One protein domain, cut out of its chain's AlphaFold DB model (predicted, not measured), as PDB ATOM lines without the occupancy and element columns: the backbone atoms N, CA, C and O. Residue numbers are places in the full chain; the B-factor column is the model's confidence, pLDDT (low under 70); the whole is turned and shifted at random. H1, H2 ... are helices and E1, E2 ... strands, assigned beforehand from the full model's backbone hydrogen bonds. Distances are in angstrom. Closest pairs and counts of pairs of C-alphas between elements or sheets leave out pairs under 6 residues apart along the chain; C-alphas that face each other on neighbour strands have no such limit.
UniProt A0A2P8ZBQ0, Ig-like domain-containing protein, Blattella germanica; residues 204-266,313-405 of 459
ATOM      1  N   PRO A 204       7.905  30.462 207.253       82.81
ATOM      2  CA  PRO A 204       8.742  29.428 206.680       82.81
ATOM      3  C   PRO A 204       9.656  28.888 207.778       82.81
ATOM      4  O   PRO A 204      10.419  29.637 208.389       82.81
ATOM      5  N   THR A 205       9.575  27.583 208.017       82.69
ATOM      6  CA  THR A 205      10.354  26.895 209.048       82.69
ATOM      7  C   THR A 205      11.387  25.965 208.422       82.69
ATOM      8  O   THR A 205      11.225  25.499 207.290       82.69
ATOM      9  N   MET A 206      12.494  25.748 209.128       85.50
ATOM     10  CA  MET A 206      13.481  24.726 208.799       85.50
ATOM     11  C   MET A 206      13.912  23.970 210.050       85.50
ATOM     12  O   MET A 206      14.142  24.557 211.107       85.50
ATOM     13  N   LYS A 207      14.056  22.653 209.926       79.00
ATOM     14  CA  LYS A 207      14.561  21.818 211.007       79.00
ATOM     15  C   LYS A 207      16.077  21.935 211.128       79.00
ATOM     16  O   LYS A 207      16.798  21.724 210.153       79.00
ATOM     17  N   VAL A 208      16.545  22.198 212.342       81.44
ATOM     18  CA  VAL A 208      17.971  22.269 212.679       81.44
ATOM     19  C   VAL A 208      18.306  21.285 213.793       81.44
ATOM     20  O   VAL A 208      17.439  20.884 214.581       81.44
ATOM     21  N   ARG A 209      19.567  20.857 213.855       74.62
ATOM     22  CA  ARG A 209      20.086  20.034 214.954       74.62
ATOM     23  C   ARG A 209      21.018  20.843 215.865       74.62
ATOM     24  O   ARG A 209      21.509  21.888 215.443       74.62
ATOM     25  N   PRO A 210      21.231  20.392 217.116       69.50
ATOM     26  CA  PRO A 210      22.245  20.971 217.994       69.50
ATOM     27  C   PRO A 210      23.639  20.903 217.361       69.50
ATOM     28  O   PRO A 210      23.912  19.998 216.572       69.50
ATOM     29  N   ASP A 211      24.525  21.811 217.767       60.56
ATOM     30  CA  ASP A 211      25.862  22.003 217.177       60.56
ATOM     31  C   ASP A 211      26.768  20.761 217.236       60.56
ATOM     32  O   ASP A 211      27.706  20.637 216.460       60.56
ATOM     33  N   ALA A 212      26.437  19.792 218.091       51.88
ATOM     34  CA  ALA A 212      27.137  18.515 218.206       51.88
ATOM     35  C   ALA A 212      26.827  17.492 217.088       51.88
ATOM     36  O   ALA A 212      27.479  16.455 217.024       51.88
ATOM     37  N   ALA A 213      25.824  17.723 216.232       52.97
ATOM     38  CA  ALA A 213      25.421  16.772 215.189       52.97
ATOM     39  C   ALA A 213      25.942  17.193 213.804       52.97
ATOM     40  O   ALA A 213      25.732  18.329 213.420       52.97
ATOM     41  N   GLN A 214      26.501  16.278 213.001       48.50
ATOM     42  CA  GLN A 214      27.104  16.538 211.668       48.50
ATOM     43  C   GLN A 214      26.117  16.958 210.539       48.50
ATOM     44  O   GLN A 214      26.311  16.625 209.372       48.50
ATOM     45  N   THR A 215      25.010  17.636 210.843       56.59
ATOM     46  CA  THR A 215      23.939  17.961 209.875       56.59
ATOM     47  C   THR A 215      23.504  19.419 209.994       56.59
ATOM     48  O   THR A 215      24.060  20.148 210.797       56.59
ATOM     49  N   THR A 216      22.509  19.857 209.212       66.56
ATOM     50  CA  THR A 216      22.035  21.251 209.132       66.56
ATOM     51  C   THR A 216      21.938  21.934 210.505       66.56
ATOM     52  O   THR A 216      21.055  21.627 211.316       66.56
ATOM     53  N   HIS A 217      22.868  22.855 210.748       74.06
ATOM     54  CA  HIS A 217      22.984  23.618 211.985       74.06
ATOM     55  C   HIS A 217      22.089  24.857 211.968       74.06
ATOM     56  O   HIS A 217      21.579  25.265 210.918       74.06
ATOM     57  N   SER A 218      21.906  25.451 213.149       80.94
ATOM     58  CA  SER A 218      21.250  26.752 213.277       80.94
ATOM     59  C   SER A 218      21.996  27.805 212.462       80.94
ATOM     60  O   SER A 218      23.230  27.817 212.433       80.94
ATOM     61  N   GLN A 219      21.269  28.694 211.783       83.88
ATOM     62  CA  GLN A 219      21.918  29.769 211.050       83.88
ATOM     63  C   GLN A 219      22.549  30.739 212.050       83.88
ATOM     64  O   GLN A 219      21.874  31.270 212.936       83.88
ATOM     65  N   SER A 220      23.837  31.034 211.885       86.75
ATOM     66  CA  SER A 220      24.505  32.027 212.727       86.75
ATOM     67  C   SER A 220      23.872  33.420 212.557       86.75
ATOM     68  O   SER A 220      23.287  33.705 211.501       86.75
ATOM     69  N   PRO A 221      23.938  34.288 213.584       90.06
ATOM     70  CA  PRO A 221      23.564  35.693 213.450       90.06
ATOM     71  C   PRO A 221      24.330  36.358 212.301       90.06
ATOM     72  O   PRO A 221      25.529  36.133 212.145       90.06
ATOM     73  N   GLN A 222      23.645  37.175 211.504       90.06
ATOM     74  CA  GLN A 222      24.219  37.858 210.348       90.06
ATOM     75  C   GLN A 222      23.979  39.366 210.445       90.06
ATOM     76  O   GLN A 222      22.857  39.818 210.671       90.06
ATOM     77  N   MET A 223      25.033  40.155 210.236       88.81
ATOM     78  CA  MET A 223      24.924  41.607 210.088       88.81
ATOM     79  C   MET A 223      24.368  41.934 208.702       88.81
ATOM     80  O   MET A 223      24.879  41.422 207.708       88.81
ATOM     81  N   ILE A 224      23.339  42.779 208.638       84.50
ATOM     82  CA  ILE A 224      22.666  43.109 207.371       84.50
ATOM     83  C   ILE A 224      22.961  44.537 206.900       84.50
ATOM     84  O   ILE A 224      23.280  44.746 205.736       84.50
ATOM     85  N   SER A 225      22.868  45.534 207.785       77.88
ATOM     86  CA  SER A 225      23.086  46.954 207.464       77.88
ATOM     87  C   SER A 225      23.090  47.786 208.749       77.88
ATOM     88  O   SER A 225      22.356  47.445 209.667       77.88
ATOM     89  N   HIS A 226      23.897  48.852 208.834       69.00
ATOM     90  CA  HIS A 226      23.904  49.874 209.905       69.00
ATOM     91  C   HIS A 226      23.519  49.363 211.309       69.00
ATOM     92  O   HIS A 226      22.436  49.647 211.817       69.00
ATOM     93  N   ASN A 227      24.413  48.597 211.942       82.75
ATOM     94  CA  ASN A 227      24.229  48.035 213.288       82.75
ATOM     95  C   ASN A 227      22.991  47.135 213.451       82.75
ATOM     96  O   ASN A 227      22.640  46.801 214.575       82.75
ATOM     97  N   MET A 228      22.331  46.714 212.373       89.44
ATOM     98  CA  MET A 228      21.266  45.720 212.421       89.44
ATOM     99  C   MET A 228      21.834  44.327 212.204       89.44
ATOM    100  O   MET A 228      22.589  44.076 211.258       89.44
ATOM    101  N   GLU A 229      21.401  43.411 213.055       93.06
ATOM    102  CA  GLU A 229      21.645  41.988 212.894       93.06
ATOM    103  C   GLU A 229      20.328  41.234 212.772       93.06
ATOM    104  O   GLU A 229      19.342  41.533 213.451       93.06
ATOM    105  N   VAL A 230      20.333  40.240 211.890       93.69
ATOM    106  CA  VAL A 230      19.295  39.226 211.803       93.69
ATOM    107  C   VAL A 230      19.800  37.960 212.485       93.69
ATOM    108  O   VAL A 230      20.909  37.491 212.234       93.69
ATOM    109  N   PHE A 231      18.999  37.404 213.380       93.38
ATOM    110  CA  PHE A 231      19.362  36.237 214.172       93.38
ATOM    111  C   PHE A 231      18.134  35.374 214.454       93.38
ATOM    112  O   PHE A 231      16.997  35.744 214.157       93.38
ATOM    113  N   THR A 232      18.369  34.194 215.017       90.75
ATOM    114  CA  THR A 232      17.305  33.293 215.457       90.75
ATOM    115  C   THR A 232      17.083  33.502 216.954       90.75
ATOM    116  O   THR A 232      17.949  33.174 217.765       90.75
ATOM    117  N   ASN A 233      15.936  34.071 217.328       88.94
ATOM    118  CA  ASN A 233      15.553  34.252 218.725       88.94
ATOM    119  C   ASN A 233      14.889  32.970 219.244       88.94
ATOM    120  O   ASN A 233      13.758  32.657 218.868       88.94
ATOM    121  N   TRP A 234      15.619  32.212 220.059       85.88
ATOM    122  CA  TRP A 234      15.194  30.904 220.552       85.88
ATOM    123  C   TRP A 234      14.276  31.006 221.768       85.88
ATOM    124  O   TRP A 234      14.632  31.606 222.781       85.88
ATOM    125  N   GLN A 235      13.135  30.325 221.700       80.31
ATOM    126  CA  GLN A 235      12.327  30.026 222.876       80.31
ATOM    127  C   GLN A 235      13.030  29.000 223.786       80.31
ATOM    128  O   GLN A 235      13.908  28.248 223.329       80.31
ATOM    129  N   PRO A 236      12.629  28.923 225.068       77.69
ATOM    130  CA  PRO A 236      13.015  27.825 225.943       77.69
ATOM    131  C   PRO A 236      12.656  26.458 225.346       77.69
ATOM    132  O   PRO A 236      11.760  26.324 224.511       77.69
ATOM    133  N   TRP A 237      13.362  25.420 225.788       74.69
ATOM    134  CA  TRP A 237      13.010  24.047 225.435       74.69
ATOM    135  C   TRP A 237      11.649  23.660 226.008       74.69
ATOM    136  O   TRP A 237      11.372  23.922 227.175       74.69
ATOM    137  N   SER A 238      10.850  22.945 225.212       68.06
ATOM    138  CA  SER A 238       9.655  22.271 225.707       68.06
ATOM    139  C   SER A 238      10.018  21.280 226.822       68.06
ATOM    140  O   SER A 238      11.138  20.739 226.839       68.06
ATOM    141  N   PRO A 239       9.055  20.937 227.694       65.75
ATOM    142  CA  PRO A 239       9.194  19.793 228.579       65.75
ATOM    143  C   PRO A 239       9.573  18.528 227.804       65.75
ATOM    144  O   PRO A 239       9.263  18.368 226.615       65.75
ATOM    145  N   CYS A 240      10.261  17.612 228.483       70.44
ATOM    146  CA  CYS A 240      10.626  16.342 227.877       70.44
ATOM    147  C   CYS A 240       9.388  15.472 227.664       70.44
ATOM    148  O   CYS A 240       8.578  15.298 228.568       70.44
ATOM    149  N   SER A 241       9.270  14.848 226.492       66.94
ATOM    150  CA  SER A 241       8.106  14.022 226.152       66.94
ATOM    151  C   SER A 241       7.987  12.712 226.937       66.94
ATOM    152  O   SER A 241       6.971  12.016 226.823       66.94
ATOM    153  N   LYS A 242       9.037  12.337 227.680       61.50
ATOM    154  CA  LYS A 242       9.076  11.173 228.566       61.50
ATOM    155  C   LYS A 242       9.894  11.487 229.817       61.50
ATOM    156  O   LYS A 242      10.960  12.088 229.729       61.50
ATOM    157  N   CYS A 243       9.424  10.981 230.949       62.41
ATOM    158  CA  CYS A 243      10.196  10.890 232.185       62.41
ATOM    159  C   CYS A 243      10.791   9.480 232.309       62.41
ATOM    160  O   CYS A 243      10.226   8.517 231.790       62.41
ATOM    161  N   ASN A 244      11.931   9.353 232.984       60.66
ATOM    162  CA  ASN A 244      12.688   8.117 233.244       60.66
ATOM    163  C   ASN A 244      13.125   7.318 232.005       60.66
ATOM    164  O   ASN A 244      13.663   6.219 232.118       60.66
ATOM    165  N   ALA A 245      12.920   7.867 230.813       64.44
ATOM    166  CA  ALA A 245      13.266   7.272 229.536       64.44
ATOM    167  C   ALA A 245      13.701   8.375 228.571       64.44
ATOM    168  O   ALA A 245      13.397   9.548 228.785       64.44
ATOM    169  N   VAL A 246      14.391   7.990 227.496       67.19
ATOM    170  CA  VAL A 246      14.765   8.935 226.440       67.19
ATOM    171  C   VAL A 246      13.492   9.471 225.781       67.19
ATOM    172  O   VAL A 246      12.746   8.744 225.115       67.19
ATOM    173  N   GLY A 247      13.227  10.747 226.021       66.75
ATOM    174  CA  GLY A 247      12.182  11.552 225.418       66.75
ATOM    175  C   GLY A 247      12.740  12.531 224.389       66.75
ATOM    176  O   GLY A 247      13.941  12.625 224.139       66.75
ATOM    177  N   LYS A 248      11.821  13.266 223.770       71.62
ATOM    178  CA  LYS A 248      12.087  14.349 222.823       71.62
ATOM    179  C   LYS A 248      11.680  15.665 223.470       71.62
ATOM    180  O   LYS A 248      10.674  15.710 224.172       71.62
ATOM    181  N   ARG A 249      12.422  16.720 223.178       70.00
ATOM    182  CA  ARG A 249      12.075  18.110 223.475       70.00
ATOM    183  C   ARG A 249      12.267  18.939 222.217       70.00
ATOM    184  O   ARG A 249      13.081  18.593 221.361       70.00
ATOM    185  N   ILE A 250      11.498  20.003 222.083       74.75
ATOM    186  CA  ILE A 250      11.501  20.860 220.901       74.75
ATOM    187  C   ILE A 250      11.661  22.299 221.377       74.75
ATOM    188  O   ILE A 250      11.132  22.664 222.420       74.75
ATOM    189  N   ARG A 251      12.401  23.114 220.632       78.56
ATOM    190  CA  ARG A 251      12.361  24.571 220.775       78.56
ATOM    191  C   ARG A 251      12.210  25.213 219.411       78.56
ATOM    192  O   ARG A 251      12.676  24.666 218.408       78.56
ATOM    193  N   ILE A 252      11.563  26.366 219.393       81.12
ATOM    194  CA  ILE A 252      11.311  27.135 218.179       81.12
ATOM    195  C   ILE A 252      12.155  28.403 218.249       81.12
ATOM    196  O   ILE A 252      12.240  29.057 219.286       81.12
ATOM    197  N   GLY A 253      12.821  28.709 217.149       86.75
ATOM    198  CA  GLY A 253      13.633  29.892 216.964       86.75
ATOM    199  C   GLY A 253      13.007  30.763 215.893       86.75
ATOM    200  O   GLY A 253      12.813  30.312 214.770       86.75
ATOM    201  N   ILE A 254      12.681  32.007 216.221       87.81
ATOM    202  CA  ILE A 254      12.019  32.908 215.276       87.81
ATOM    203  C   ILE A 254      13.057  33.832 214.649       87.81
ATOM    204  O   ILE A 254      13.872  34.434 215.356       87.81
ATOM    205  N   CYS A 255      13.019  33.967 213.321       91.62
ATOM    206  CA  CYS A 255      13.815  34.968 212.612       91.62
ATOM    207  C   CYS A 255      13.497  36.356 213.171       91.62
ATOM    208  O   CYS A 255      12.357  36.812 213.085       91.62
ATOM    209  N   THR A 256      14.504  37.021 213.728       92.00
ATOM    210  CA  THR A 256      14.368  38.292 214.439       92.00
ATOM    211  C   THR A 256      15.444  39.264 213.975       92.00
ATOM    212  O   THR A 256      16.598  38.882 213.796       92.00
ATOM    213  N   VAL A 257      15.069  40.527 213.794       92.69
ATOM    214  CA  VAL A 257      15.970  41.635 213.470       92.69
ATOM    215  C   VAL A 257      16.085  42.544 214.686       92.69
ATOM    216  O   VAL A 257      15.069  42.926 215.262       92.69
ATOM    217  N   ARG A 258      17.300  42.929 215.075       91.38
ATOM    218  CA  ARG A 258      17.518  43.931 216.132       91.38
ATOM    219  C   ARG A 258      18.654  44.879 215.791       91.38
ATOM    220  O   ARG A 258      19.499  44.564 214.959       91.38
ATOM    221  N   LEU A 259      18.689  46.010 216.489       89.12
ATOM    222  CA  LEU A 259      19.861  46.877 216.530       89.12
ATOM    223  C   LEU A 259      20.843  46.353 217.581       89.12
ATOM    224  O   LEU A 259      20.490  46.192 218.750       89.12
ATOM    225  N   LYS A 260      22.078  46.107 217.162       83.69
ATOM    226  CA  LYS A 260      23.211  45.817 218.029       83.69
ATOM    227  C   LYS A 260      23.663  47.114 218.700       83.69
ATOM    228  O   LYS A 260      23.747  48.160 218.053       83.69
ATOM    229  N   LYS A 261      23.926  47.076 220.007       71.94
ATOM    230  CA  LYS A 261      24.436  48.253 220.729       71.94
ATOM    231  C   LYS A 261      25.878  48.543 220.304       71.94
ATOM    232  O   LYS A 261      26.651  47.609 220.107       71.94
ATOM    233  N   GLN A 262      26.253  49.822 220.228       54.22
ATOM    234  CA  GLN A 262      27.635  50.231 219.930       54.22
ATOM    235  C   GLN A 262      28.639  49.652 220.949       54.22
ATOM    236  O   GLN A 262      29.666  49.121 220.537       54.22
ATOM    237  N   ASP A 263      28.286  49.587 222.238       48.84
ATOM    238  CA  ASP A 263      29.141  49.010 223.295       48.84
ATOM    239  C   ASP A 263      29.426  47.498 223.117       48.84
ATOM    240  O   ASP A 263      30.402  46.963 223.644       48.84
ATOM    241  N   GLU A 264      28.578  46.777 222.373       53.16
ATOM    242  CA  GLU A 264      28.783  45.356 222.042       53.16
ATOM    243  C   GLU A 264      29.677  45.168 220.806       53.16
ATOM    244  O   GLU A 264      30.207  44.077 220.588       53.16
ATOM    245  N   MET A 265      29.869  46.213 219.993       49.72
ATOM    246  CA  MET A 265      30.822  46.201 218.879       49.72
ATOM    247  C   MET A 265      32.254  46.444 219.363       49.72
ATOM    248  O   MET A 265      33.167  45.782 218.877       49.72
ATOM    249  N   GLU A 266      32.457  47.303 220.366       45.59
ATOM    250  CA  GLU A 266      33.789  47.562 220.938       45.59
ATOM    251  C   GLU A 266      34.368  46.329 221.650       45.59
ATOM    252  O   GLU A 266      35.527  45.979 221.436       45.59
ATOM    253  N   MET A 313      11.115  51.926 215.586       80.62
ATOM    254  CA  MET A 313      10.557  50.668 216.097       80.62
ATOM    255  C   MET A 313      11.647  49.731 216.625       80.62
ATOM    256  O   MET A 313      11.533  49.217 217.733       80.62
ATOM    257  N   LEU A 314      12.749  49.556 215.892       81.88
ATOM    258  CA  LEU A 314      13.861  48.710 216.340       81.88
ATOM    259  C   LEU A 314      14.559  49.270 217.594       81.88
ATOM    260  O   LEU A 314      15.101  48.501 218.384       81.88
ATOM    261  N   ILE A 315      14.518  50.590 217.806       81.50
ATOM    262  CA  ILE A 315      15.015  51.232 219.034       81.50
ATOM    263  C   ILE A 315      14.115  50.897 220.234       81.50
ATOM    264  O   ILE A 315      14.621  50.636 221.331       81.50
ATOM    265  N   LEU A 316      12.791  50.883 220.037       79.19
ATOM    266  CA  LEU A 316      11.820  50.551 221.085       79.19
ATOM    267  C   LEU A 316      11.886  49.066 221.476       79.19
ATOM    268  O   LEU A 316      11.887  48.738 222.666       79.19
ATOM    269  N   PHE A 317      12.019  48.173 220.492       83.69
ATOM    270  CA  PHE A 317      12.107  46.724 220.687       83.69
ATOM    271  C   PHE A 317      13.563  46.253 220.754       83.69
ATOM    272  O   PHE A 317      14.075  45.610 219.840       83.69
ATOM    273  N   ARG A 318      14.247  46.521 221.876       81.69
ATOM    274  CA  ARG A 318      15.675  46.163 222.058       81.69
ATOM    275  C   ARG A 318      15.988  44.671 221.881       81.69
ATOM    276  O   ARG A 318      17.109  44.325 221.519       81.69
ATOM    277  N   LYS A 319      15.026  43.785 222.160       83.69
ATOM    278  CA  LYS A 319      15.171  42.332 221.948       83.69
ATOM    279  C   LYS A 319      14.978  41.915 220.483       83.69
ATOM    280  O   LYS A 319      15.260  40.771 220.145       83.69
ATOM    281  N   GLY A 320      14.564  42.846 219.630       88.56
ATOM    282  CA  GLY A 320      14.323  42.656 218.212       88.56
ATOM    283  C   GLY A 320      12.854  42.482 217.846       88.56
ATOM    284  O   GLY A 320      11.987  42.319 218.701       88.56
ATOM    285  N   ILE A 321      12.606  42.529 216.540       89.38
ATOM    286  CA  ILE A 321      11.304  42.397 215.890       89.38
ATOM    287  C   ILE A 321      11.385  41.244 214.872       89.38
ATOM    288  O   ILE A 321      12.371  41.162 214.136       89.38
ATOM    289  N   PRO A 322      10.387  40.353 214.779       90.00
ATOM    290  CA  PRO A 322      10.356  39.261 213.832       90.00
ATOM    291  C   PRO A 322      10.490  39.754 212.412       90.00
ATOM    292  O   PRO A 322       9.873  40.742 212.015       90.00
ATOM    293  N   CYS A 323      11.201  38.976 211.607       90.56
ATOM    294  CA  CYS A 323      11.415  39.253 210.193       90.56
ATOM    295  C   CYS A 323      10.100  39.421 209.411       90.56
ATOM    296  O   CYS A 323      10.075  40.088 208.382       90.56
ATOM    297  N   ARG A 324       9.001  38.810 209.875       88.31
ATOM    298  CA  ARG A 324       7.684  38.845 209.213       88.31
ATOM    299  C   ARG A 324       6.686  39.734 209.943       88.31
ATOM    300  O   ARG A 324       5.561  39.875 209.473       88.31
ATOM    301  N   SER A 325       7.116  40.376 211.028       86.06
ATOM    302  CA  SER A 325       6.238  41.161 211.881       86.06
ATOM    303  C   SER A 325       5.602  42.311 211.137       86.06
ATOM    304  O   SER A 325       6.311  43.015 210.420       86.06
ATOM    305  N   VAL A 326       4.319  42.602 211.343       84.62
ATOM    306  CA  VAL A 326       3.700  43.828 210.793       84.62
ATOM    307  C   VAL A 326       4.440  45.093 211.260       84.62
ATOM    308  O   VAL A 326       4.545  46.047 210.492       84.62
ATOM    309  N   LEU A 327       5.049  45.061 212.451       85.44
ATOM    310  CA  LEU A 327       5.831  46.160 213.027       85.44
ATOM    311  C   LEU A 327       7.188  46.376 212.342       85.44
ATOM    312  O   LEU A 327       7.762  47.464 212.439       85.44
ATOM    313  N   LEU A 328       7.722  45.359 211.657       87.75
ATOM    314  CA  LEU A 328       8.974  45.495 210.922       87.75
ATOM    315  C   LEU A 328       8.721  46.219 209.595       87.75
ATOM    316  O   LEU A 328       7.858  45.836 208.800       87.75
ATOM    317  N   GLN A 329       9.502  47.263 209.339       88.06
ATOM    318  CA  GLN A 329       9.334  48.089 208.150       88.06
ATOM    319  C   GLN A 329       9.569  47.311 206.859       88.06
ATOM    320  O   GLN A 329      10.500  46.512 206.757       88.06
ATOM    321  N   SER A 330       8.769  47.614 205.834       88.06
ATOM    322  CA  SER A 330       8.831  46.946 204.530       88.06
ATOM    323  C   SER A 330      10.215  47.020 203.881       88.06
ATOM    324  O   SER A 330      10.639  46.044 203.270       88.06
ATOM    325  N   LYS A 331      10.958  48.122 204.070       89.06
ATOM    326  CA  LYS A 331      12.342  48.252 203.584       89.06
ATOM    327  C   LYS A 331      13.271  47.211 204.218       89.06
ATOM    328  O   LYS A 331      14.033  46.569 203.508       89.06
ATOM    329  N   VAL A 332      13.165  47.002 205.533       89.88
ATOM    330  CA  VAL A 332      13.971  46.009 206.266       89.88
ATOM    331  C   VAL A 332      13.532  44.588 205.913       89.88
ATOM    332  O   VAL A 332      14.372  43.719 205.711       89.88
ATOM    333  N   LYS A 333      12.224  44.350 205.751       90.75
ATOM    334  CA  LYS A 333      11.685  43.060 205.284       90.75
ATOM    335  C   LYS A 333      12.171  42.668 203.891       90.75
ATOM    336  O   LYS A 333      12.282  41.478 203.614       90.75
ATOM    337  N   ALA A 334      12.403  43.647 203.016       91.56
ATOM    338  CA  ALA A 334      12.850  43.428 201.643       91.56
ATOM    339  C   ALA A 334      14.344  43.074 201.541       91.56
ATOM    340  O   ALA A 334      14.781  42.603 200.491       91.56
ATOM    341  N   ILE A 335      15.121  43.265 202.615       91.81
ATOM    342  CA  ILE A 335      16.531  42.872 202.665       91.81
ATOM    343  C   ILE A 335      16.625  41.351 202.443       91.81
ATOM    344  O   ILE A 335      15.963  40.599 203.168       91.81
ATOM    345  N   PRO A 336      17.417  40.862 201.467       91.88
ATOM    346  CA  PRO A 336      17.455  39.445 201.104       91.88
ATOM    347  C   PRO A 336      17.743  38.508 202.280       91.88
ATOM    348  O   PRO A 336      17.123  37.452 202.388       91.88
ATOM    349  N   GLU A 337      18.645  38.906 203.171       92.25
ATOM    350  CA  GLU A 337      19.042  38.182 204.378       92.25
ATOM    351  C   GLU A 337      17.875  38.034 205.362       92.25
ATOM    352  O   GLU A 337      17.717  36.987 205.982       92.25
ATOM    353  N   VAL A 338      17.014  39.050 205.472       92.44
ATOM    354  CA  VAL A 338      15.821  39.033 206.334       92.44
ATOM    355  C   VAL A 338      14.699  38.235 205.672       92.44
ATOM    356  O   VAL A 338      14.088  37.365 206.293       92.44
ATOM    357  N   HIS A 339      14.448  38.496 204.388       90.56
ATOM    358  CA  HIS A 339      13.365  37.869 203.638       90.56
ATOM    359  C   HIS A 339      13.546  36.351 203.523       90.56
ATOM    360  O   HIS A 339      12.608  35.587 203.774       90.56
ATOM    361  N   LYS A 340      14.761  35.902 203.174       91.56
ATOM    362  CA  LYS A 340      15.068  34.490 202.898       91.56
ATOM    363  C   LYS A 340      15.301  33.656 204.158       91.56
ATOM    364  O   LYS A 340      15.134  32.437 204.103       91.56
ATOM    365  N   ARG A 341      15.687  34.269 205.284       91.69
ATOM    366  CA  ARG A 341      16.032  33.546 206.516       91.69
ATOM    367  C   ARG A 341      14.817  32.892 207.151       91.69
ATOM    368  O   ARG A 341      13.939  33.575 207.664       91.69
ATOM    369  N   LYS A 342      14.757  31.568 207.153       91.25
ATOM    370  CA  LYS A 342      13.638  30.824 207.740       91.25
ATOM    371  C   LYS A 342      13.707  30.863 209.268       91.25
ATOM    372  O   LYS A 342      14.788  30.964 209.837       91.25
ATOM    373  N   SER A 343      12.551  30.780 209.915       89.44
ATOM    374  CA  SER A 343      12.501  30.430 211.334       89.44
ATOM    375  C   SER A 343      12.933  28.969 211.507       89.44
ATOM    376  O   SER A 343      12.874  28.171 210.571       89.44
ATOM    377  N   GLU A 344      13.411  28.599 212.684       88.69
ATOM    378  CA  GLU A 344      14.078  27.322 212.917       88.69
ATOM    379  C   GLU A 344      13.345  26.493 213.972       88.69
ATOM    380  O   GLU A 344      12.838  27.012 214.964       88.69
ATOM    381  N   ILE A 345      13.298  25.179 213.776       82.88
ATOM    382  CA  ILE A 345      12.771  24.230 214.757       82.88
ATOM    383  C   ILE A 345      13.906  23.293 215.134       82.88
ATOM    384  O   ILE A 345      14.421  22.553 214.293       82.88
ATOM    385  N   MET A 346      14.283  23.298 216.408       81.69
ATOM    386  CA  MET A 346      15.311  22.405 216.920       81.69
ATOM    387  C   MET A 346      14.673  21.277 217.718       81.69
ATOM    388  O   MET A 346      13.874  21.514 218.624       81.69
ATOM    389  N   ILE A 347      15.057  20.041 217.398       77.25
ATOM    390  CA  ILE A 347      14.643  18.852 218.146       77.25
ATOM    391  C   ILE A 347      15.842  18.340 218.933       77.25
ATOM    392  O   ILE A 347      16.868  17.987 218.355       77.25
ATOM    393  N   GLY A 348      15.685  18.288 220.250       72.19
ATOM    394  CA  GLY A 348      16.631  17.692 221.178       72.19
ATOM    395  C   GLY A 348      16.072  16.405 221.770       72.19
ATOM    396  O   GLY A 348      14.858  16.197 221.835       72.19
ATOM    397  N   PHE A 349      16.966  15.549 222.246       74.75
ATOM    398  CA  PHE A 349      16.601  14.416 223.088       74.75
ATOM    399  C   PHE A 349      16.887  14.762 224.551       74.75
ATOM    400  O   PHE A 349      17.676  15.660 224.855       74.75
ATOM    401  N   CYS A 350      16.155  14.130 225.458       66.06
ATOM    402  CA  CYS A 350      16.222  14.392 226.891       66.06
ATOM    403  C   CYS A 350      15.913  13.116 227.669       66.06
ATOM    404  O   CYS A 350      15.206  12.242 227.174       66.06
ATOM    405  N   LYS A 351      16.416  13.009 228.898       67.44
ATOM    406  CA  LYS A 351      16.081  11.934 229.836       67.44
ATOM    407  C   LYS A 351      16.094  12.524 231.246       67.44
ATOM    408  O   LYS A 351      17.160  12.734 231.806       67.44
ATOM    409  N   TYR A 352      14.916  12.827 231.790       60.41
ATOM    410  CA  TYR A 352      14.780  13.245 233.190       60.41
ATOM    411  C   TYR A 352      14.618  12.013 234.075       60.41
ATOM    412  O   TYR A 352      13.778  11.170 233.766       60.41
ATOM    413  N   GLN A 353      15.372  11.901 235.168       47.62
ATOM    414  CA  GLN A 353      15.005  10.998 236.258       47.62
ATOM    415  C   GLN A 353      13.973  11.698 237.149       47.62
ATOM    416  O   GLN A 353      14.165  12.847 237.536       47.62
ATOM    417  N   ASN A 354      12.873  11.014 237.465       43.28
ATOM    418  CA  ASN A 354      12.008  11.380 238.581       43.28
ATOM    419  C   ASN A 354      12.809  11.135 239.857       43.28
ATOM    420  O   ASN A 354      12.782  10.030 240.400       43.28
ATOM    421  N   LEU A 355      13.505  12.157 240.330       39.66
ATOM    422  CA  LEU A 355      13.757  12.279 241.751       39.66
ATOM    423  C   LEU A 355      12.694  13.222 242.299       39.66
ATOM    424  O   LEU A 355      12.400  14.275 241.735       39.66
ATOM    425  N   LEU A 356      12.006  12.722 243.319       45.31
ATOM    426  CA  LEU A 356      10.989  13.440 244.063       45.31
ATOM    427  C   LEU A 356      11.582  14.777 244.519       45.31
ATOM    428  O   LEU A 356      12.519  14.784 245.304       45.31
ATOM    429  N   PHE A 357      10.979  15.861 244.027       43.75
ATOM    430  CA  PHE A 357      11.259  17.258 244.353       43.75
ATOM    431  C   PHE A 357      12.635  17.794 243.900       43.75
ATOM    432  O   PHE A 357      13.685  17.321 244.302       43.75
ATOM    433  N   GLN A 358      12.563  18.868 243.104       38.38
ATOM    434  CA  GLN A 358      13.642  19.629 242.457       38.38
ATOM    435  C   GLN A 358      14.280  18.976 241.218       38.38
ATOM    436  O   GLN A 358      14.875  17.904 241.236       38.38
ATOM    437  N   GLN A 359      14.092  19.666 240.092       49.88
ATOM    438  CA  GLN A 359      14.657  19.337 238.790       49.88
ATOM    439  C   GLN A 359      16.164  19.629 238.797       49.88
ATOM    440  O   GLN A 359      16.547  20.768 238.564       49.88
ATOM    441  N   GLU A 360      17.007  18.612 238.987       46.69
ATOM    442  CA  GLU A 360      18.433  18.652 238.629       46.69
ATOM    443  C   GLU A 360      18.895  17.315 238.001       46.69
ATOM    444  O   GLU A 360      18.278  16.271 238.241       46.69
ATOM    445  N   PRO A 361      19.883  17.346 237.078       47.00
ATOM    446  CA  PRO A 361      20.113  16.307 236.072       47.00
ATOM    447  C   PRO A 361      20.806  15.041 236.604       47.00
ATOM    448  O   PRO A 361      21.516  15.054 237.603       47.00
ATOM    449  N   CYS A 362      20.588  13.933 235.882       41.62
ATOM    450  CA  CYS A 362      21.074  12.592 236.211       41.62
ATOM    451  C   CYS A 362      22.606  12.561 236.436       41.62
ATOM    452  O   CYS A 362      23.339  12.981 235.539       41.62
ATOM    453  N   PRO A 363      23.104  12.008 237.557       38.12
ATOM    454  CA  PRO A 363      24.532  11.895 237.819       38.12
ATOM    455  C   PRO A 363      25.147  10.676 237.114       38.12
ATOM    456  O   PRO A 363      24.621   9.563 237.186       38.12
ATOM    457  N   GLY A 364      26.296  10.912 236.477       45.56
ATOM    458  CA  GLY A 364      27.230   9.916 235.949       45.56
ATOM    459  C   GLY A 364      27.622  10.197 234.500       45.56
ATOM    460  O   GLY A 364      26.796  10.025 233.608       45.56
ATOM    461  N   ASP A 365      28.877  10.595 234.267       48.22
ATOM    462  CA  ASP A 365      29.493  10.737 232.941       48.22
ATOM    463  C   ASP A 365      29.460   9.431 232.151       48.22
ATOM    464  O   ASP A 365      30.365   8.604 232.218       48.22
ATOM    465  N   VAL A 366      28.382   9.242 231.389       61.25
ATOM    466  CA  VAL A 366      28.242   8.115 230.467       61.25
ATOM    467  C   VAL A 366      28.507   8.616 229.058       61.25
ATOM    468  O   VAL A 366      27.604   9.090 228.362       61.25
ATOM    469  N   ILE A 367      29.758   8.488 228.629       65.69
ATOM    470  CA  ILE A 367      30.123   8.589 227.219       65.69
ATOM    471  C   ILE A 367      29.640   7.307 226.538       65.69
ATOM    472  O   ILE A 367      29.985   6.199 226.946       65.69
ATOM    473  N   PHE A 368      28.781   7.452 225.534       67.06
ATOM    474  CA  PHE A 368      28.332   6.344 224.705       67.06
ATOM    475  C   PHE A 368      29.128   6.320 223.414       67.06
ATOM    476  O   PHE A 368      29.092   7.283 222.654       67.06
ATOM    477  N   GLU A 369      29.787   5.204 223.144       80.31
ATOM    478  CA  GLU A 369      30.617   5.031 221.960       80.31
ATOM    479  C   GLU A 369      29.984   4.002 221.022       80.31
ATOM    480  O   GLU A 369      29.593   2.908 221.429       80.31
ATOM    481  N   VAL A 370      29.867   4.373 219.752       72.69
ATOM    482  CA  VAL A 370      29.488   3.494 218.650       72.69
ATOM    483  C   VAL A 370      30.768   2.978 218.021       72.69
ATOM    484  O   VAL A 370      31.583   3.768 217.543       72.69
ATOM    485  N   LEU A 371      30.924   1.661 217.979       85.06
ATOM    486  CA  LEU A 371      32.064   0.989 217.363       85.06
ATOM    487  C   LEU A 371      31.675   0.444 215.979       85.06
ATOM    488  O   LEU A 371      30.548  -0.022 215.792       85.06
ATOM    489  N   ASP A 372      32.591   0.490 215.011       82.00
ATOM    490  CA  ASP A 372      32.437  -0.218 213.739       82.00
ATOM    491  C   ASP A 372      32.637  -1.731 213.920       82.00
ATOM    492  O   ASP A 372      32.999  -2.240 214.982       82.00
ATOM    493  N   ASN A 373      32.430  -2.472 212.836       84.06
ATOM    494  CA  ASN A 373      32.662  -3.912 212.758       84.06
ATOM    495  C   ASN A 373      34.128  -4.340 212.992       84.06
ATOM    496  O   ASN A 373      34.394  -5.537 213.075       84.06
ATOM    497  N   LYS A 374      35.068  -3.396 213.104       89.38
ATOM    498  CA  LYS A 374      36.481  -3.621 213.436       89.38
ATOM    499  C   LYS A 374      36.832  -3.137 214.851       89.38
ATOM    500  O   LYS A 374      38.001  -3.182 215.222       89.38
ATOM    501  N   GLY A 375      35.848  -2.693 215.637       77.25
ATOM    502  CA  GLY A 375      36.041  -2.204 217.002       77.25
ATOM    503  C   GLY A 375      36.585  -0.774 217.095       77.25
ATOM    504  O   GLY A 375      37.032  -0.370 218.164       77.25
ATOM    505  N   LYS A 376      36.567   0.004 216.008       85.94
ATOM    506  CA  LYS A 376      36.988   1.409 216.005       85.94
ATOM    507  C   LYS A 376      35.799   2.316 216.305       85.94
ATOM    508  O   LYS A 376      34.726   2.137 215.740       85.94
ATOM    509  N   ILE A 377      36.001   3.327 217.146       82.38
ATOM    510  CA  ILE A 377      34.974   4.327 217.459       82.38
ATOM    511  C   ILE A 377      34.608   5.109 216.188       82.38
ATOM    512  O   ILE A 377      35.454   5.766 215.579       82.38
ATOM    513  N   VAL A 378      33.340   5.019 215.796       79.00
ATOM    514  CA  VAL A 378      32.721   5.746 214.675       79.00
ATOM    515  C   VAL A 378      32.032   7.008 215.173       79.00
ATOM    516  O   VAL A 378      32.048   8.034 214.499       79.00
ATOM    517  N   GLU A 379      31.431   6.942 216.359       72.25
ATOM    518  CA  GLU A 379      30.698   8.045 216.969       72.25
ATOM    519  C   GLU A 379      30.842   7.958 218.491       72.25
ATOM    520  O   GLU A 379      30.797   6.870 219.056       72.25
ATOM    521  N   SER A 380      31.007   9.092 219.163       77.75
ATOM    522  CA  SER A 380      30.991   9.182 220.623       77.75
ATOM    523  C   SER A 380      30.010  10.277 221.028       77.75
ATOM    524  O   SER A 380      30.022  11.372 220.467       77.75
ATOM    525  N   ALA A 381      29.118   9.963 221.961       67.25
ATOM    526  CA  ALA A 381      28.055  10.835 222.425       67.25
ATOM    527  C   ALA A 381      28.149  10.986 223.944       67.25
ATOM    528  O   ALA A 381      27.950  10.032 224.699       67.25
ATOM    529  N   ASN A 382      28.454  12.201 224.395       68.00
ATOM    530  CA  ASN A 382      28.460  12.524 225.813       68.00
ATOM    531  C   ASN A 382      27.020  12.752 226.294       68.00
ATOM    532  O   ASN A 382      26.460  13.847 226.156       68.00
ATOM    533  N   ASN A 383      26.433  11.714 226.887       57.31
ATOM    534  CA  ASN A 383      25.054  11.762 227.363       57.31
ATOM    535  C   ASN A 383      24.868  12.768 228.507       57.31
ATOM    536  O   ASN A 383      23.785  13.342 228.635       57.31
ATOM    537  N   SER A 384      25.915  13.025 229.297       55.28
ATOM    538  CA  SER A 384      25.906  14.021 230.378       55.28
ATOM    539  C   SER A 384      25.890  15.452 229.858       55.28
ATOM    540  O   SER A 384      25.278  16.325 230.465       55.28
ATOM    541  N   ALA A 385      26.460  15.688 228.675       51.78
ATOM    542  CA  ALA A 385      26.335  16.957 227.957       51.78
ATOM    543  C   ALA A 385      25.002  17.086 227.187       51.78
ATOM    544  O   ALA A 385      24.783  18.060 226.466       51.78
ATOM    545  N   GLY A 386      24.097  16.105 227.302       48.88
ATOM    546  CA  GLY A 386      22.828  16.078 226.572       48.88
ATOM    547  C   GLY A 386      22.974  15.783 225.075       48.88
ATOM    548  O   GLY A 386      22.060  16.095 224.303       48.88
ATOM    549  N   ILE A 387      24.104  15.196 224.666       52.97
ATOM    550  CA  ILE A 387      24.402  14.770 223.296       52.97
ATOM    551  C   ILE A 387      24.156  13.261 223.216       52.97
ATOM    552  O   ILE A 387      24.740  12.495 223.973       52.97
ATOM    553  N   PHE A 388      23.290  12.832 222.297       61.16
ATOM    554  CA  PHE A 388      22.878  11.432 222.149       61.16
ATOM    555  C   PHE A 388      23.074  10.975 220.700       61.16
ATOM    556  O   PHE A 388      22.660  11.684 219.778       61.16
ATOM    557  N   SER A 389      23.661   9.790 220.506       59.06
ATOM    558  CA  SER A 389      23.820   9.177 219.178       59.06
ATOM    559  C   SER A 389      22.490   8.597 218.695       59.06
ATOM    560  O   SER A 389      21.750   7.960 219.450       59.06
ATOM    561  N   THR A 390      22.192   8.752 217.403       57.59
ATOM    562  CA  THR A 390      21.013   8.129 216.769       57.59
ATOM    563  C   THR A 390      21.061   6.601 216.758       57.59
ATOM    564  O   THR A 390      20.041   5.963 216.500       57.59
ATOM    565  N   LEU A 391      22.226   6.018 217.047       59.06
ATOM    566  CA  LEU A 391      22.481   4.582 217.031       59.06
ATOM    567  C   LEU A 391      22.308   3.927 218.413       59.06
ATOM    568  O   LEU A 391      22.376   2.708 218.514       59.06
ATOM    569  N   GLN A 392      22.001   4.698 219.466       57.41
ATOM    570  CA  GLN A 392      21.816   4.195 220.842       57.41
ATOM    571  C   GLN A 392      20.660   3.203 221.040       57.41
ATOM    572  O   GLN A 392      20.567   2.576 222.095       57.41
ATOM    573  N   GLY A 393      19.771   3.041 220.055       47.84
ATOM    574  CA  GLY A 393      18.588   2.194 220.186       47.84
ATOM    575  C   GLY A 393      17.621   2.666 221.284       47.84
ATOM    576  O   GLY A 393      17.845   3.642 221.999       47.84
ATOM    577  N   ILE A 394      16.476   1.994 221.401       38.81
ATOM    578  CA  ILE A 394      15.488   2.269 222.455       38.81
ATOM    579  C   ILE A 394      15.810   1.348 223.643       38.81
ATOM    580  O   ILE A 394      15.848   0.134 223.438       38.81
ATOM    581  N   PRO A 395      15.998   1.861 224.877       40.59
ATOM    582  CA  PRO A 395      16.229   1.003 226.036       40.59
ATOM    583  C   PRO A 395      15.043   0.049 226.277       40.59
ATOM    584  O   PRO A 395      13.891   0.460 226.093       40.59
ATOM    585  N   PRO A 396      15.285  -1.198 226.724       33.31
ATOM    586  CA  PRO A 396      14.223  -2.173 226.962       33.31
ATOM    587  C   PRO A 396      13.250  -1.679 228.046       33.31
ATOM    588  O   PRO A 396      13.651  -1.323 229.155       33.31
ATOM    589  N   MET A 397      11.951  -1.641 227.726       28.81
ATOM    590  CA  MET A 397      10.915  -1.170 228.651       28.81
ATOM    591  C   MET A 397      10.628  -2.208 229.747       28.81
ATOM    592  O   MET A 397      10.221  -3.330 229.449       28.81
ATOM    593  N   ARG A 398      10.733  -1.809 231.022       28.28
ATOM    594  CA  ARG A 398      10.051  -2.505 232.127       28.28
ATOM    595  C   ARG A 398       8.600  -2.022 232.213       28.28
ATOM    596  O   ARG A 398       8.335  -0.825 232.114       28.28
ATOM    597  N   LYS A 399       7.665  -2.965 232.381       27.17
ATOM    598  CA  LYS A 399       6.223  -2.704 232.519       27.17
ATOM    599  C   LYS A 399       5.959  -1.865 233.772       27.17
ATOM    600  O   LYS A 399       6.230  -2.323 234.876       27.17
ATOM    601  N   ILE A 400       5.381  -0.680 233.595       27.94
ATOM    602  CA  ILE A 400       4.763   0.100 234.670       27.94
ATOM    603  C   ILE A 400       3.293   0.273 234.299       27.94
ATOM    604  O   ILE A 400       2.969   0.760 233.216       27.94
ATOM    605  N   ILE A 401       2.413  -0.176 235.189       34.69
ATOM    606  CA  ILE A 401       0.966   0.029 235.120       34.69
ATOM    607  C   ILE A 401       0.677   1.354 235.823       34.69
ATOM    608  O   ILE A 401       0.917   1.441 237.022       34.69
ATOM    609  N   LEU A 402       0.134   2.355 235.124       25.75
ATOM    610  CA  LEU A 402      -0.467   3.526 235.770       25.75
ATOM    611  C   LEU A 402      -1.737   3.984 235.040       25.75
ATOM    612  O   LEU A 402      -1.791   4.047 233.812       25.75
ATOM    613  N   ARG A 403      -2.765   4.247 235.856       26.44
ATOM    614  CA  ARG A 403      -4.129   4.659 235.508       26.44
ATOM    615  C   ARG A 403      -4.173   6.138 235.112       26.44
ATOM    616  O   ARG A 403      -3.478   6.958 235.699       26.44
ATOM    617  N   PHE A 404      -5.035   6.457 234.150       23.77
ATOM    618  CA  PHE A 404      -5.296   7.817 233.680       23.77
ATOM    619  C   PHE A 404      -6.293   8.569 234.570       23.77
ATOM    620  O   PHE A 404      -7.305   8.009 234.995       23.77
ATOM    621  N   HIS A 405      -6.070   9.875 234.706       26.02
ATOM    622  CA  HIS A 405      -7.126  10.881 234.811       26.02
ATOM    623  C   HIS A 405      -6.774  12.023 233.851       26.02
ATOM    624  O   HIS A 405      -5.702  12.614 233.952       26.02
TER     625      HIS A 405
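What this domain is: This is residues 204 to 266 and 313 to 405 of the 459 residues of the protein "Ig-like domain-containing protein" of Blattella germanica (UniProt A0A2P8ZBQ0). A long, strongly twisted ribbon of five strands, curled like part of a barrel and built along the long strand E4, has the short helices H2, H3 and H4 near one end, where E2 and E3 also lie; beyond its other end is a separate small hairpin of E6 and E7. E5 pairs with the first part of E4 and E3 with its last part, and the final residues 398 to 405 stick out as a bare tail. The printed part has 156 residues, with seven named strands and four named helices in the order E1 E2 E3 E4 H1 H2 H3 H4 E5 E6 E7; 65 residues are in named elements, under half, and the class is mixed, helices and strands. The larger sheet is mixed, in the order E1 E5 E4 E3 E2, and the smaller, E6 E7, is antiparallel. The whole is loose, with a radius of gyration of the C-alphas of 20.6 A and spans of 58 by 50 by 31 A.

How they stand to each other: E1, residues 205 to 208, is an edge strand of the larger sheet and runs parallel to its neighbour E5, residues 343 to 350, with N 206 and O 343 at 2.8 A. E2, residues 222 to 225, is the other edge strand and forms a hairpin with E3, residues 228 to 234, where N 222 and O 230 are 2.8 A apart. E3 forms a second hairpin with E4, residues 247 to 259, with N 231 and O 256 at 2.8 A. E2, E3 and E4 make a meander, each strand the antiparallel neighbour of the one before. The pairing of E4 is staggered: its residues 247 to 253 pair with E5, antiparallel, with N 249 and O 348 at 2.8 A, and its residues 253 to 259 pair with E3. Residues 256 to 257 of E4 also pair, antiparallel, with residues 321 to 322. H1, residues 262 to 266, is not on this sheet. H2, residues 313 to 316, only grazes it; the closest C-alphas of E4 and H2 are those of Arg 258 and Leu 314, 6.0 A apart. H3, residues 330 to 333, only just grazes it, with its residues 332 to 333. H4, residues 336 to 340, is on the sheet and over E3, at a height over the sheet of 9.1 A; its closest C-alpha pair with E3 is Val 230 and Val 338, 6.5 A. H3 and H4 are close but not clearly touching, with the C-alphas of Lys 333 and His 339 closest at 5.7 A. In H1 and H4 every O i to N i+4 pair is within hydrogen-bond range; H2 and H3 are too short for such a pair. E6, residues 367 to 371, and E7, residues 377 to 382, form an antiparallel hairpin, with N 368 and O 381 at 2.8 A, and both are apart from E1 to E5.

Where its parts are: E1 begins at C-alpha 205, (10.354, 26.895, 209.048). E3 is 18.0 A long, E4 37.2 A and E5 22.7 A from first to last C-alpha. E4 runs from C-alpha 247 at (12.182, 11.552, 225.418) to C-alpha 259 at (19.861, 46.877, 216.530). E6 measures 12.6 A and E7 13.4 A, the latter ending at C-alpha 382, (28.460, 12.524, 225.813). E1 and E2 are shorter strands, and H1 to H4 have four or five residues each.

The domain as a whole: The two C-alphas farthest apart are those of His 226 and Ile 401, at 60.4 A. Residues 267 to 312 are not printed, and C-alphas 266 and 313 are 23.9 A apart across the cut, between H1 and H2. The links E1 to E2, E3 to E4, H2 to H3 and E5 to E6 are long. The mean pLDDT of the printed part is 70.4; 66 residues are under 70, among them residues 350 to 368 and 381 to 405.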